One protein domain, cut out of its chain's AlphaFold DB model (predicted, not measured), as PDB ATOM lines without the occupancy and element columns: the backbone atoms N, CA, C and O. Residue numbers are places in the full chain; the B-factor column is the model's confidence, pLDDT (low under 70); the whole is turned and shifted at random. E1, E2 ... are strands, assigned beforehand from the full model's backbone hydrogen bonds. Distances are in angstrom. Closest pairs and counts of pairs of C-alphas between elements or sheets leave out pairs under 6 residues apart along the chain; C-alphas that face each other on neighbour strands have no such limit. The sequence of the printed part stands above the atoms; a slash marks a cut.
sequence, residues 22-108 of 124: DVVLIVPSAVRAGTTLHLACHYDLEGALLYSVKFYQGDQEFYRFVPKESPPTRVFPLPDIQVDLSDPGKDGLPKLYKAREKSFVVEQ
ATOM      1  N   ASP A  22     -44.874  12.123  37.225       66.06
ATOM      2  CA  ASP A  22     -45.347  12.356  35.857       66.06
ATOM      3  C   ASP A  22     -44.856  11.330  34.824       66.06
ATOM      4  O   ASP A  22     -44.425  11.671  33.722       66.06
ATOM      5  N   VAL A  23     -44.942  10.043  35.178       65.62
ATOM      6  CA  VAL A  23     -44.632   8.952  34.247       65.62
ATOM      7  C   VAL A  23     -45.750   8.839  33.221       65.62
ATOM      8  O   VAL A  23     -46.801   8.249  33.481       65.62
ATOM      9  N   VAL A  24     -45.521   9.397  32.037       67.50
ATOM     10  CA  VAL A  24     -46.464   9.366  30.921       67.50
ATOM     11  C   VAL A  24     -45.862   8.560  29.785       67.50
ATOM     12  O   VAL A  24     -44.917   8.986  29.119       67.50
ATOM     13  N   LEU A  25     -46.448   7.391  29.534       67.88
ATOM     14  CA  LEU A  25     -46.118   6.575  28.375       67.88
ATOM     15  C   LEU A  25     -47.037   6.946  27.208       67.88
ATOM     16  O   LEU A  25     -48.247   6.724  27.249       67.88
ATOM     17  N   ILE A  26     -46.451   7.472  26.139       68.25
ATOM     18  CA  ILE A  26     -47.166   7.814  24.914       68.25
ATOM     19  C   ILE A  26     -47.094   6.607  23.977       68.25
ATOM     20  O   ILE A  26     -46.048   6.318  23.388       68.25
ATOM     21  N   VAL A  27     -48.220   5.895  23.845       66.00
ATOM     22  CA  VAL A  27     -48.368   4.741  22.947       66.00
ATOM     23  C   VAL A  27     -49.567   4.940  22.016       66.00
ATOM     24  O   VAL A  27     -50.671   5.201  22.492       66.00
ATOM     25  N   PRO A  28     -49.400   4.773  20.694       63.91
ATOM     26  CA  PRO A  28     -50.526   4.637  19.770       63.91
ATOM     27  C   PRO A  28     -51.418   3.442  20.142       63.91
ATOM     28  O   PRO A  28     -50.902   2.348  20.369       63.91
ATOM     29  N   SER A  29     -52.747   3.614  20.146       57.97
ATOM     30  CA  SER A  29     -53.686   2.559  20.586       57.97
ATOM     31  C   SER A  29     -53.623   1.281  19.741       57.97
ATOM     32  O   SER A  29     -53.847   0.185  20.251       57.97
ATOM     33  N   ALA A  30     -53.283   1.402  18.457       56.69
ATOM     34  CA  ALA A  30     -53.017   0.281  17.572       56.69
ATOM     35  C   ALA A  30     -52.089   0.713  16.432       56.69
ATOM     36  O   ALA A  30     -52.261   1.773  15.834       56.69
ATOM     37  N   VAL A  31     -51.132  -0.146  16.089       61.16
ATOM     38  CA  VAL A  31     -50.299  -0.018  14.886       61.16
ATOM     39  C   VAL A  31     -50.436  -1.272  14.045       61.16
ATOM     40  O   VAL A  31     -50.500  -2.386  14.567       61.16
ATOM     41  N   ARG A  32     -50.477  -1.091  12.723       59.72
ATOM     42  CA  ARG A  32     -50.470  -2.210  11.781       59.72
ATOM     43  C   ARG A  32     -49.144  -2.964  11.885       59.72
ATOM     44  O   ARG A  32     -48.084  -2.369  12.086       59.72
ATOM     45  N   ALA A  33     -49.205  -4.286  11.734       57.41
ATOM     46  CA  ALA A  33     -48.010  -5.117  11.660       57.41
ATOM     47  C   ALA A  33     -47.104  -4.625  10.517       57.41
ATOM     48  O   ALA A  33     -47.577  -4.419   9.403       57.41
ATOM     49  N   GLY A  34     -45.819  -4.406  10.813       58.59
ATOM     50  CA  GLY A  34     -44.851  -3.854   9.860       58.59
ATOM     51  C   GLY A  34     -44.754  -2.323   9.843       58.59
ATOM     52  O   GLY A  34     -43.983  -1.786   9.058       58.59
ATOM     53  N   THR A  35     -45.501  -1.604  10.689       60.22
ATOM     54  CA  THR A  35     -45.360  -0.147  10.856       60.22
ATOM     55  C   THR A  35     -44.457   0.196  12.046       60.22
ATOM     56  O   THR A  35     -44.517  -0.448  13.098       60.22
ATOM     57  N   THR A  36     -43.620   1.222  11.882       62.75
ATOM     58  CA  THR A  36     -42.762   1.787  12.933       62.75
ATOM     59  C   THR A  36     -43.596   2.469  14.008       62.75
ATOM     60  O   THR A  36     -44.505   3.238  13.696       62.75
ATOM     61  N   LEU A  37     -43.264   2.238  15.276       66.25
ATOM     62  CA  LEU A  37     -43.899   2.894  16.409       66.25
ATOM     63  C   LEU A  37     -42.839   3.537  17.309       66.25
ATOM     64  O   LEU A  37     -41.883   2.906  17.755       66.25
ATOM     65  N   HIS A  38     -43.031   4.815  17.613       64.31
ATOM     66  CA  HIS A  38     -42.250   5.483  18.645       64.31
ATOM     67  C   HIS A  38     -42.925   5.287  19.994       64.31
ATOM     68  O   HIS A  38     -44.074   5.688  20.168       64.31
ATOM     69  N   LEU A  39     -42.218   4.654  20.932       66.31
ATOM     70  CA  LEU A  39     -42.567   4.749  22.342       66.31
ATOM     71  C   LEU A  39     -41.802   5.930  22.913       66.31
ATOM     72  O   LEU A  39     -40.574   5.909  22.950       66.31
ATOM     73  N   ALA A  40     -42.532   6.949  23.345       64.69
ATOM     74  CA  ALA A  40     -41.969   8.024  24.144       64.69
ATOM     75  C   ALA A  40     -42.442   7.832  25.582       64.69
ATOM     76  O   ALA A  40     -43.636   7.643  25.819       64.69
ATOM     77  N   CYS A  41     -41.509   7.857  26.529       67.19
ATOM     78  CA  CYS A  41     -41.849   7.955  27.936       67.19
ATOM     79  C   CYS A  41     -41.342   9.284  28.467       67.19
ATOM     80  O   CYS A  41     -40.143   9.548  28.427       67.19
ATOM     81  N   HIS A  42     -42.260  10.075  29.003       67.75
ATOM     82  CA  HIS A  42     -41.928  11.219  29.829       67.75
ATOM     83  C   HIS A  42     -41.905  10.772  31.287       67.75
ATOM     84  O   HIS A  42     -42.762   9.989  31.691       67.75
ATOM     85  N   TYR A  43     -40.904  11.194  32.046       71.00
ATOM     86  CA  TYR A  43     -40.821  10.948  33.481       71.00
ATOM     87  C   TYR A  43     -39.977  12.047  34.125       71.00
ATOM     88  O   TYR A  43     -38.951  12.442  33.568       71.00
ATOM     89  N   ASP A  44     -40.400  12.530  35.292       70.62
ATOM     90  CA  ASP A  44     -39.635  13.478  36.094       70.62
ATOM     91  C   ASP A  44     -38.921  12.733  37.224       70.62
ATOM     92  O   ASP A  44     -39.532  12.035  38.039       70.62
ATOM     93  N   LEU A  45     -37.593  12.848  37.235       67.81
ATOM     94  CA  LEU A  45     -36.750  12.249  38.259       67.81
ATOM     95  C   LEU A  45     -36.610  13.132  39.500       67.81
ATOM     96  O   LEU A  45     -36.067  12.640  40.483       67.81
ATOM     97  N   GLU A  46     -37.035  14.399  39.471       70.94
ATOM     98  CA  GLU A  46     -36.891  15.340  40.586       70.94
ATOM     99  C   GLU A  46     -35.457  15.312  41.171       70.94
ATOM    100  O   GLU A  46     -35.216  15.111  42.359       70.94
ATOM    101  N   GLY A  47     -34.446  15.372  40.298       65.44
ATOM    102  CA  GLY A  47     -33.031  15.318  40.694       65.44
ATOM    103  C   GLY A  47     -32.517  13.957  41.197       65.44
ATOM    104  O   GLY A  47     -31.338  13.850  41.541       65.44
ATOM    105  N   ALA A  48     -33.343  12.908  41.222       66.69
ATOM    106  CA  ALA A  48     -32.915  11.542  41.502       66.69
ATOM    107  C   ALA A  48     -32.222  10.898  40.289       66.69
ATOM    108  O   ALA A  48     -32.389  11.297  39.137       66.69
ATOM    109  N   LEU A  49     -31.430   9.854  40.538       69.31
ATOM    110  CA  LEU A  49     -30.813   9.073  39.467       69.31
ATOM    111  C   LEU A  49     -31.813   8.054  38.920       69.31
ATOM    112  O   LEU A  49     -32.503   7.397  39.688       69.31
ATOM    113  N   LEU A  50     -31.832   7.848  37.607       75.69
ATOM    114  CA  LEU A  50     -32.538   6.723  37.001       75.69
ATOM    115  C   LEU A  50     -31.784   5.414  37.288       75.69
ATOM    116  O   LEU A  50     -30.569   5.347  37.079       75.69
ATOM    117  N   TYR A  51     -32.482   4.370  37.748       81.25
ATOM    118  CA  TYR A  51     -31.871   3.050  37.931       81.25
ATOM    119  C   TYR A  51     -31.988   2.215  36.662       81.25
ATOM    120  O   TYR A  51     -30.965   1.811  36.110       81.25
ATOM    121  N   SER A  52     -33.212   1.986  36.176       80.19
ATOM    122  CA  SER A  52     -33.417   1.284  34.913       80.19
ATOM    123  C   SER A  52     -34.739   1.635  34.239       80.19
ATOM    124  O   SER A  52     -35.706   2.026  34.887       80.19
ATOM    125  N   VAL A  53     -34.770   1.469  32.923       82.06
ATOM    126  CA  VAL A  53     -35.968   1.531  32.090       82.06
ATOM    127  C   VAL A  53     -36.112   0.190  31.391       82.06
ATOM    128  O   VAL A  53     -35.177  -0.255  30.725       82.06
ATOM    129  N   LYS A  54     -37.266  -0.461  31.531       84.56
ATOM    130  CA  LYS A  54     -37.525  -1.783  30.951       84.56
ATOM    131  C   LYS A  54     -38.850  -1.792  30.202       84.56
ATOM    132  O   LYS A  54     -39.855  -1.267  30.688       84.56
ATOM    133  N   PHE A  55     -38.856  -2.421  29.033       82.38
ATOM    134  CA  PHE A  55     -40.081  -2.682  28.287       82.38
ATOM    135  C   PHE A  55     -40.393  -4.169  28.248       82.38
ATOM    136  O   PHE A  55     -39.514  -4.996  27.980       82.38
ATOM    137  N   TYR A  56     -41.675  -4.469  28.441       81.25
ATOM    138  CA  TYR A  56     -42.215  -5.817  28.457       81.25
ATOM    139  C   TYR A  56     -43.357  -5.969  27.453       81.25
ATOM    140  O   TYR A  56     -44.167  -5.059  27.246       81.25
ATOM    141  N   GLN A  57     -43.430  -7.145  26.839       77.88
ATOM    142  CA  GLN A  57     -44.613  -7.630  26.141       77.88
ATOM    143  C   GLN A  57     -45.163  -8.821  26.929       77.88
ATOM    144  O   GLN A  57     -44.536  -9.881  26.969       77.88
ATOM    145  N   GLY A  58     -46.313  -8.637  27.584       79.12
ATOM    146  CA  GLY A  58     -46.753  -9.568  28.628       79.12
ATOM    147  C   GLY A  58     -45.679  -9.677  29.715       79.12
ATOM    148  O   GLY A  58     -45.298  -8.664  30.296       79.12
ATOM    149  N   ASP A  59     -45.137 -10.881  29.902       83.88
ATOM    150  CA  ASP A  59     -44.104 -11.181  30.904       83.88
ATOM    151  C   ASP A  59     -42.671 -11.200  30.335       83.88
ATOM    152  O   ASP A  59     -41.717 -11.526  31.042       83.88
ATOM    153  N   GLN A  60     -42.490 -10.886  29.046       84.56
ATOM    154  CA  GLN A  60     -41.191 -10.984  28.374       84.56
ATOM    155  C   GLN A  60     -40.538  -9.611  28.202       84.56
ATOM    156  O   GLN A  60     -41.077  -8.736  27.523       84.56
ATOM    157  N   GLU A  61     -39.358  -9.435  28.802       86.31
ATOM    158  CA  GLU A  61     -38.498  -8.260  28.608       86.31
ATOM    159  C   GLU A  61     -37.945  -8.273  27.181       86.31
ATOM    160  O   GLU A  61     -37.386  -9.283  26.756       86.31
ATOM    161  N   PHE A  62     -38.078  -7.163  26.451       85.69
ATOM    162  CA  PHE A  62     -37.510  -7.028  25.097       85.69
ATOM    163  C   PHE A  62     -36.509  -5.876  24.964       85.69
ATOM    164  O   PHE A  62     -35.709  -5.837  24.027       85.69
ATOM    165  N   TYR A  63     -36.512  -4.938  25.910       85.75
ATOM    166  CA  TYR A  63     -35.552  -3.843  25.965       85.75
ATOM    167  C   TYR A  63     -35.272  -3.441  27.402       85.75
ATOM    168  O   TYR A  63     -36.190  -3.346  28.219       85.75
ATOM    169  N   ARG A  64     -34.011  -3.100  27.660       86.75
ATOM    170  CA  ARG A  64     -33.567  -2.515  28.914       86.75
ATOM    171  C   ARG A  64     -32.533  -1.420  28.696       86.75
ATOM    172  O   ARG A  64     -31.567  -1.613  27.960       86.75
ATOM    173  N   PHE A  65     -32.701  -0.321  29.418       83.69
ATOM    174  CA  PHE A  65     -31.729   0.754  29.549       83.69
ATOM    175  C   PHE A  65     -31.330   0.927  31.017       83.69
ATOM    176  O   PHE A  65     -32.178   1.131  31.883       83.69
ATOM    177  N   VAL A  66     -30.035   0.819  31.301       85.94
ATOM    178  CA  VAL A  66     -29.429   0.989  32.625       85.94
ATOM    179  C   VAL A  66     -28.246   1.945  32.461       85.94
ATOM    180  O   VAL A  66     -27.182   1.515  32.014       85.94
ATOM    181  N   PRO A  67     -28.376   3.230  32.843       82.38
ATOM    182  CA  PRO A  67     -27.319   4.231  32.654       82.38
ATOM    183  C   PRO A  67     -25.962   3.854  33.262       82.38
ATOM    184  O   PRO A  67     -24.924   4.336  32.822       82.38
ATOM    185  N   LYS A  68     -25.974   3.016  34.305       81.94
ATOM    186  CA  LYS A  68     -24.779   2.594  35.047       81.94
ATOM    187  C   LYS A  68     -24.043   1.405  34.418       81.94
ATOM    188  O   LYS A  68     -22.960   1.066  34.884       81.94
ATOM    189  N   GLU A  69     -24.623   0.742  33.420       85.25
ATOM    190  CA  GLU A  69     -24.015  -0.416  32.762       85.25
ATOM    191  C   GLU A  69     -23.261  -0.024  31.485       85.25
ATOM    192  O   GLU A  69     -23.529   1.000  30.861       85.25
ATOM    193  N   SER A  70     -22.319  -0.879  31.078       83.00
ATOM    194  CA  SER A  70     -21.642  -0.797  29.784       83.00
ATOM    195  C   SER A  70     -21.774  -2.148  29.063       83.00
ATOM    196  O   SER A  70     -21.220  -3.135  29.550       83.00
ATOM    197  N   PRO A  71     -22.518  -2.241  27.943       86.38
ATOM    198  CA  PRO A  71     -23.286  -1.168  27.311       86.38
ATOM    199  C   PRO A  71     -24.536  -0.784  28.132       86.38
ATOM    200  O   PRO A  71     -25.132  -1.652  28.774       86.38
ATOM    201  N   PRO A  72     -24.976   0.488  28.082       81.75
ATOM    202  CA  PRO A  72     -26.129   0.964  28.853       81.75
ATOM    203  C   PRO A  72     -27.458   0.421  28.326       81.75
ATOM    204  O   PRO A  72     -28.470   0.472  29.017       81.75
ATOM    205  N   THR A  73     -27.464  -0.110  27.106       84.88
ATOM    206  CA  THR A  73     -28.657  -0.611  26.431       84.88
ATOM    207  C   THR A  73     -28.509  -2.093  26.135       84.88
ATOM    208  O   THR A  73     -27.486  -2.529  25.602       84.88
ATOM    209  N   ARG A  74     -29.558  -2.864  26.422       87.38
ATOM    210  CA  ARG A  74     -29.683  -4.270  26.033       87.38
ATOM    211  C   ARG A  74     -31.014  -4.512  25.339       87.38
ATOM    212  O   ARG A  74     -32.054  -4.021  25.777       87.38
ATOM    213  N   VAL A  75     -30.966  -5.294  24.269       86.06
ATOM    214  CA  VAL A  75     -32.142  -5.729  23.512       86.06
ATOM    215  C   VAL A  75     -32.261  -7.234  23.655       86.06
ATOM    216  O   VAL A  75     -31.286  -7.955  23.442       86.06
ATOM    217  N   PHE A  76     -33.455  -7.694  24.005       87.44
ATOM    218  CA  PHE A  76     -33.790  -9.109  24.065       87.44
ATOM    219  C   PHE A  76     -34.715  -9.401  22.878       87.44
ATOM    220  O   PHE A  76     -35.834  -8.887  22.836       87.44
ATOM    221  N   PRO A  77     -34.238 -10.132  21.857       82.69
ATOM    222  CA  PRO A  77     -35.004 -10.336  20.637       82.69
ATOM    223  C   PRO A  77     -36.254 -11.168  20.926       82.69
ATOM    224  O   PRO A  77     -36.154 -12.290  21.422       82.69
ATOM    225  N   LEU A  78     -37.420 -10.627  20.570       83.31
ATOM    226  CA  LEU A  78     -38.691 -11.346  20.572       83.31
ATOM    227  C   LEU A  78     -39.160 -11.563  19.128       83.31
ATOM    228  O   LEU A  78     -38.952 -10.688  18.286       83.31
ATOM    229  N   PRO A  79     -39.817 -12.694  18.816       78.38
ATOM    230  CA  PRO A  79     -40.189 -13.055  17.444       78.38
ATOM    231  C   PRO A  79     -41.097 -12.028  16.748       78.38
ATOM    232  O   PRO A  79     -41.107 -11.951  15.521       78.38
ATOM    233  N   ASP A  80     -41.824 -11.210  17.511       75.12
ATOM    234  CA  ASP A  80     -42.763 -10.213  16.993       75.12
ATOM    235  C   ASP A  80     -42.336  -8.754  17.199       75.12
ATOM    236  O   ASP A  80     -43.095  -7.858  16.821       75.12
ATOM    237  N   ILE A  81     -41.145  -8.505  17.757       75.62
ATOM    238  CA  ILE A  81     -40.658  -7.155  18.072       75.62
ATOM    239  C   ILE A  81     -39.269  -6.951  17.479       75.62
ATOM    240  O   ILE A  81     -38.344  -7.709  17.763       75.62
ATOM    241  N   GLN A  82     -39.099  -5.872  16.718       74.31
ATOM    242  CA  GLN A  82     -37.770  -5.392  16.343       74.31
ATOM    243  C   GLN A  82     -37.505  -4.051  17.019       74.31
ATOM    244  O   GLN A  82     -38.329  -3.138  16.976       74.31
ATOM    245  N   VAL A  83     -36.349  -3.940  17.663       76.62
ATOM    246  CA  VAL A  83     -35.917  -2.731  18.363       76.62
ATOM    247  C   VAL A  83     -34.814  -2.075  17.557       76.62
ATOM    248  O   VAL A  83     -33.854  -2.740  17.180       76.62
ATOM    249  N   ASP A  84     -34.941  -0.776  17.324       73.56
ATOM    250  CA  ASP A  84     -33.945   0.007  16.608       73.56
ATOM    251  C   ASP A  84     -33.357   1.083  17.499       73.56
ATOM    252  O   ASP A  84     -34.046   1.904  18.113       73.56
ATOM    253  N   LEU A  85     -32.037   0.979  17.600       72.50
ATOM    254  CA  LEU A  85     -31.172   1.780  18.444       72.50
ATOM    255  C   LEU A  85     -30.367   2.793  17.627       72.50
ATOM    256  O   LEU A  85     -29.579   3.531  18.209       72.50
ATOM    257  N   SER A  86     -30.508   2.808  16.296       64.81
ATOM    258  CA  SER A  86     -29.720   3.665  15.405       64.81
ATOM    259  C   SER A  86     -30.063   5.147  15.546       64.81
ATOM    260  O   SER A  86     -29.266   5.993  15.156       64.81
ATOM    261  N   ASP A  87     -31.219   5.465  16.124       62.06
ATOM    262  CA  ASP A  87     -31.644   6.829  16.424       62.06
ATOM    263  C   ASP A  87     -32.438   6.817  17.742       62.06
ATOM    264  O   ASP A  87     -33.670   6.719  17.720       62.06
ATOM    265  N   PRO A  88     -31.762   6.798  18.909       58.31
ATOM    266  CA  PRO A  88     -32.458   6.938  20.176       58.31
ATOM    267  C   PRO A  88     -33.174   8.289  20.156       58.31
ATOM    268  O   PRO A  88     -32.571   9.314  19.832       58.31
ATOM    269  N   GLY A  89     -34.469   8.300  20.477       55.75
ATOM    270  CA  GLY A  89     -35.215   9.548  20.616       55.75
ATOM    271  C   GLY A  89     -34.492  10.493  21.582       55.75
ATOM    272  O   GLY A  89     -33.655  10.061  22.371       55.75
ATOM    273  N   LYS A  90     -34.816  11.789  21.550       49.69
ATOM    274  CA  LYS A  90     -34.130  12.833  22.345       49.69
ATOM    275  C   LYS A  90     -34.071  12.550  23.860       49.69
ATOM    276  O   LYS A  90     -33.239  13.127  24.548       49.69
ATOM    277  N   ASP A  91     -34.884  11.605  24.326       58.62
ATOM    278  CA  ASP A  91     -34.999  11.130  25.705       58.62
ATOM    279  C   ASP A  91     -34.210   9.819  25.980       58.62
ATOM    280  O   ASP A  91     -34.386   9.184  27.018       58.62
ATOM    281  N   GLY A  92     -33.373   9.359  25.042       57.25
ATOM    282  CA  GLY A  92     -32.584   8.120  25.153       57.25
ATOM    283  C   GLY A  92     -33.373   6.825  24.921       57.25
ATOM    284  O   GLY A  92     -32.843   5.733  25.121       57.25
ATOM    285  N   LEU A  93     -34.635   6.927  24.497       62.94
ATOM    286  CA  LEU A  93     -35.537   5.790  24.305       62.94
ATOM    287  C   LEU A  93     -35.435   5.185  22.891       62.94
ATOM    288  O   LEU A  93     -35.217   5.912  21.919       62.94
ATOM    289  N   PRO A  94     -35.613   3.859  22.750       59.78
ATOM    290  CA  PRO A  94     -35.468   3.159  21.480       59.78
ATOM    291  C   PRO A  94     -36.695   3.344  20.579       59.78
ATOM    292  O   PRO A  94     -37.833   3.460  21.047       59.78
ATOM    293  N   LYS A  95     -36.485   3.269  19.263       61.41
ATOM    294  CA  LYS A  95     -37.583   3.128  18.300       61.41
ATOM    295  C   LYS A  95     -38.015   1.666  18.266       61.41
ATOM    296  O   LYS A  95     -37.177   0.766  18.300       61.41
ATOM    297  N   LEU A  96     -39.322   1.405  18.214       60.53
ATOM    298  CA  LEU A  96     -39.848   0.041  18.266       60.53
ATOM    299  C   LEU A  96     -40.698  -0.269  17.045       60.53
ATOM    300  O   LEU A  96     -41.724   0.350  16.785       60.53
ATOM    301  N   TYR A  97     -40.316  -1.300  16.313       51.34
ATOM    302  CA  TYR A  97     -41.123  -1.841  15.236       51.34
ATOM    303  C   TYR A  97     -42.017  -2.934  15.802       51.34
ATOM    304  O   TYR A  97     -41.519  -3.932  16.322       51.34
ATOM    305  N   LYS A  98     -43.335  -2.725  15.656       52.06
ATOM    306  CA  LYS A  98     -44.405  -3.674  15.997       52.06
ATOM    307  C   LYS A  98     -44.381  -4.096  17.471       52.06
ATOM    308  O   LYS A  98     -43.609  -4.943  17.887       52.06
ATOM    309  N   ALA A  99     -45.290  -3.555  18.279       50.62
ATOM    310  CA  ALA A  99     -45.625  -4.244  19.520       50.62
ATOM    311  C   ALA A  99     -47.065  -3.975  19.952       50.62
ATOM    312  O   ALA A  99     -47.569  -2.857  19.848       50.62
ATOM    313  N   ARG A 100     -47.702  -5.054  20.402       48.28
ATOM    314  CA  ARG A 100     -49.065  -5.131  20.935       48.28
ATOM    315  C   ARG A 100     -48.988  -5.029  22.460       48.28
ATOM    316  O   ARG A 100     -48.047  -5.596  22.996       48.28
ATOM    317  N   GLU A 101     -49.937  -4.313  23.075       51.72
ATOM    318  CA  GLU A 101     -50.177  -4.175  24.530       51.72
ATOM    319  C   GLU A 101     -48.909  -4.254  25.393       51.72
ATOM    320  O   GLU A 101     -48.419  -5.333  25.726       51.72
ATOM    321  N   LYS A 102     -48.330  -3.088  25.688       58.91
ATOM    322  CA  LYS A 102     -46.991  -2.998  26.271       58.91
ATOM    323  C   LYS A 102     -47.031  -2.475  27.689       58.91
ATOM    324  O   LYS A 102     -47.561  -1.394  27.939       58.91
ATOM    325  N   SER A 103     -46.376  -3.221  28.563       57.41
ATOM    326  CA  SER A 103     -46.099  -2.822  29.932       57.41
ATOM    327  C   SER A 103     -44.731  -2.156  29.974       57.41
ATOM    328  O   SER A 103     -43.764  -2.614  29.356       57.41
ATOM    329  N   PHE A 104     -44.657  -1.046  30.691       64.81
ATOM    330  CA  PHE A 104     -43.443  -0.269  30.841       64.81
ATOM    331  C   PHE A 104     -43.144  -0.084  32.317       64.81
ATOM    332  O   PHE A 104     -44.042   0.234  33.096       64.81
ATOM    333  N   VAL A 105     -41.883  -0.287  32.684       66.12
ATOM    334  CA  VAL A 105     -41.430  -0.163  34.063       66.12
ATOM    335  C   VAL A 105     -40.245   0.796  34.091       66.12
ATOM    336  O   VAL A 105     -39.190   0.513  33.517       66.12
ATOM    337  N   VAL A 106     -40.427   1.935  34.764       63.91
ATOM    338  CA  VAL A 106     -39.321   2.800  35.196       63.91
ATOM    339  C   VAL A 106     -39.007   2.443  36.628       63.91
ATOM    340  O   VAL A 106     -39.869   2.535  37.500       63.91
ATOM    341  N   GLU A 107     -37.763   2.077  36.875       65.56
ATOM    342  CA  GLU A 107     -37.276   1.869  38.224       65.56
ATOM    343  C   GLU A 107     -36.375   3.036  38.612       65.56
ATOM    344  O   GLU A 107     -35.366   3.334  37.961       65.56
ATOM    345  N   GLN A 108     -36.736   3.688  39.713       61.28
ATOM    346  CA  GLN A 108     -35.814   4.520  40.469       61.28
ATOM    347  C   GLN A 108     -35.039   3.650  41.462       61.28
ATOM    348  O   GLN A 108     -35.565   2.641  41.940       61.28
TER     349      GLN A 108
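Overview. This is residues 22 to 108 of the 124 residues of an uncharacterized protein of Apolygus lucorum (UniProt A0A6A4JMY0). This is a small sandwich of strands, loosely built: the four-stranded sheet E6 E5 E4 E9 makes one layer, and over one of its faces lies a second layer made of the sheet E2 E8 E7 and the pair E1 E3, which E2 joins by running on into E3. The two layers come near each other at both margins, E7 beside E6 and E5, and E1 beside E9. The printed part has 87 residues, with nine named strands, E1 to E9 in order along the chain, and no named helix; the class is all strand, though only 40 of the 87 residues are in named elements. The three sheets, in the orders E6 E5 E4 E9, E2 E8 E7 and E1 E3, are antiparallel throughout. The whole is compact, with a radius of gyration of the C-alphas of 12.6 A and spans of 38 by 27 by 26 A.

Along the chain. In the largest sheet, E4, residues 52 to 57, is 16.8 A long and begins at C-alpha 52 (-33.417, 1.284, 34.913). E5, residues 60 to 65, is 15.1 A long; E6 is residues 73 to 75. E9, residues 102 to 107, is 16.2 A long and ends at C-alpha 107 (-37.276, 1.869, 38.224). E2 is residues 36 to 38, E8 residues 95 to 97 and E7 residues 82 to 84. E1, residues 22 to 26, is 12.0 A long and begins at C-alpha 22 (-45.347, 12.356, 35.857); E3, residues 40 to 44, is 13.3 A long.

Arrangement. E4, E5 and E6 form a meander, each strand the antiparallel neighbour of the one before, with hairpins E4 and E5, and E5 and E6. Within hydrogen-bond range are N 53 and O 65, 2.8 A, between E4 and E5, and N 74 and O 64, 2.8 A, between E6 and E5. Edge strand E9 pairs with E4 through N 54 and O 105, 2.9 A. This sheet is twisted, its C-alphas lying up to 4.5 A off the best plane. The closest C-alphas of E6 and E7 are those of Val 75 and Val 83, 7.1 A apart. E7 and E8 form a hairpin, with N 97 and O 82 at 2.8 A; E8 pairs with E2 through N 37 and O 96, 2.9 A. E2 runs on into E3 at 10 degrees across one residue. E3 pairs with E1 through N 24 and O 42, 2.8 A. The closest C-alphas of E1 and E9 are those of Leu 25 and Phe 104, 7.8 A apart. E3 and E9 are only just apart, at 8.5 A.

Size, cuts and confidence. The C-alphas farthest apart are those of Ala 33 and Gly 47, 38.5 A. The printed part has no cut, and no link is long. The mean pLDDT of the printed part is 70.2; 48 residues are under 70, namely 22 to 42, 45, 47 to 49 and 86 to 108.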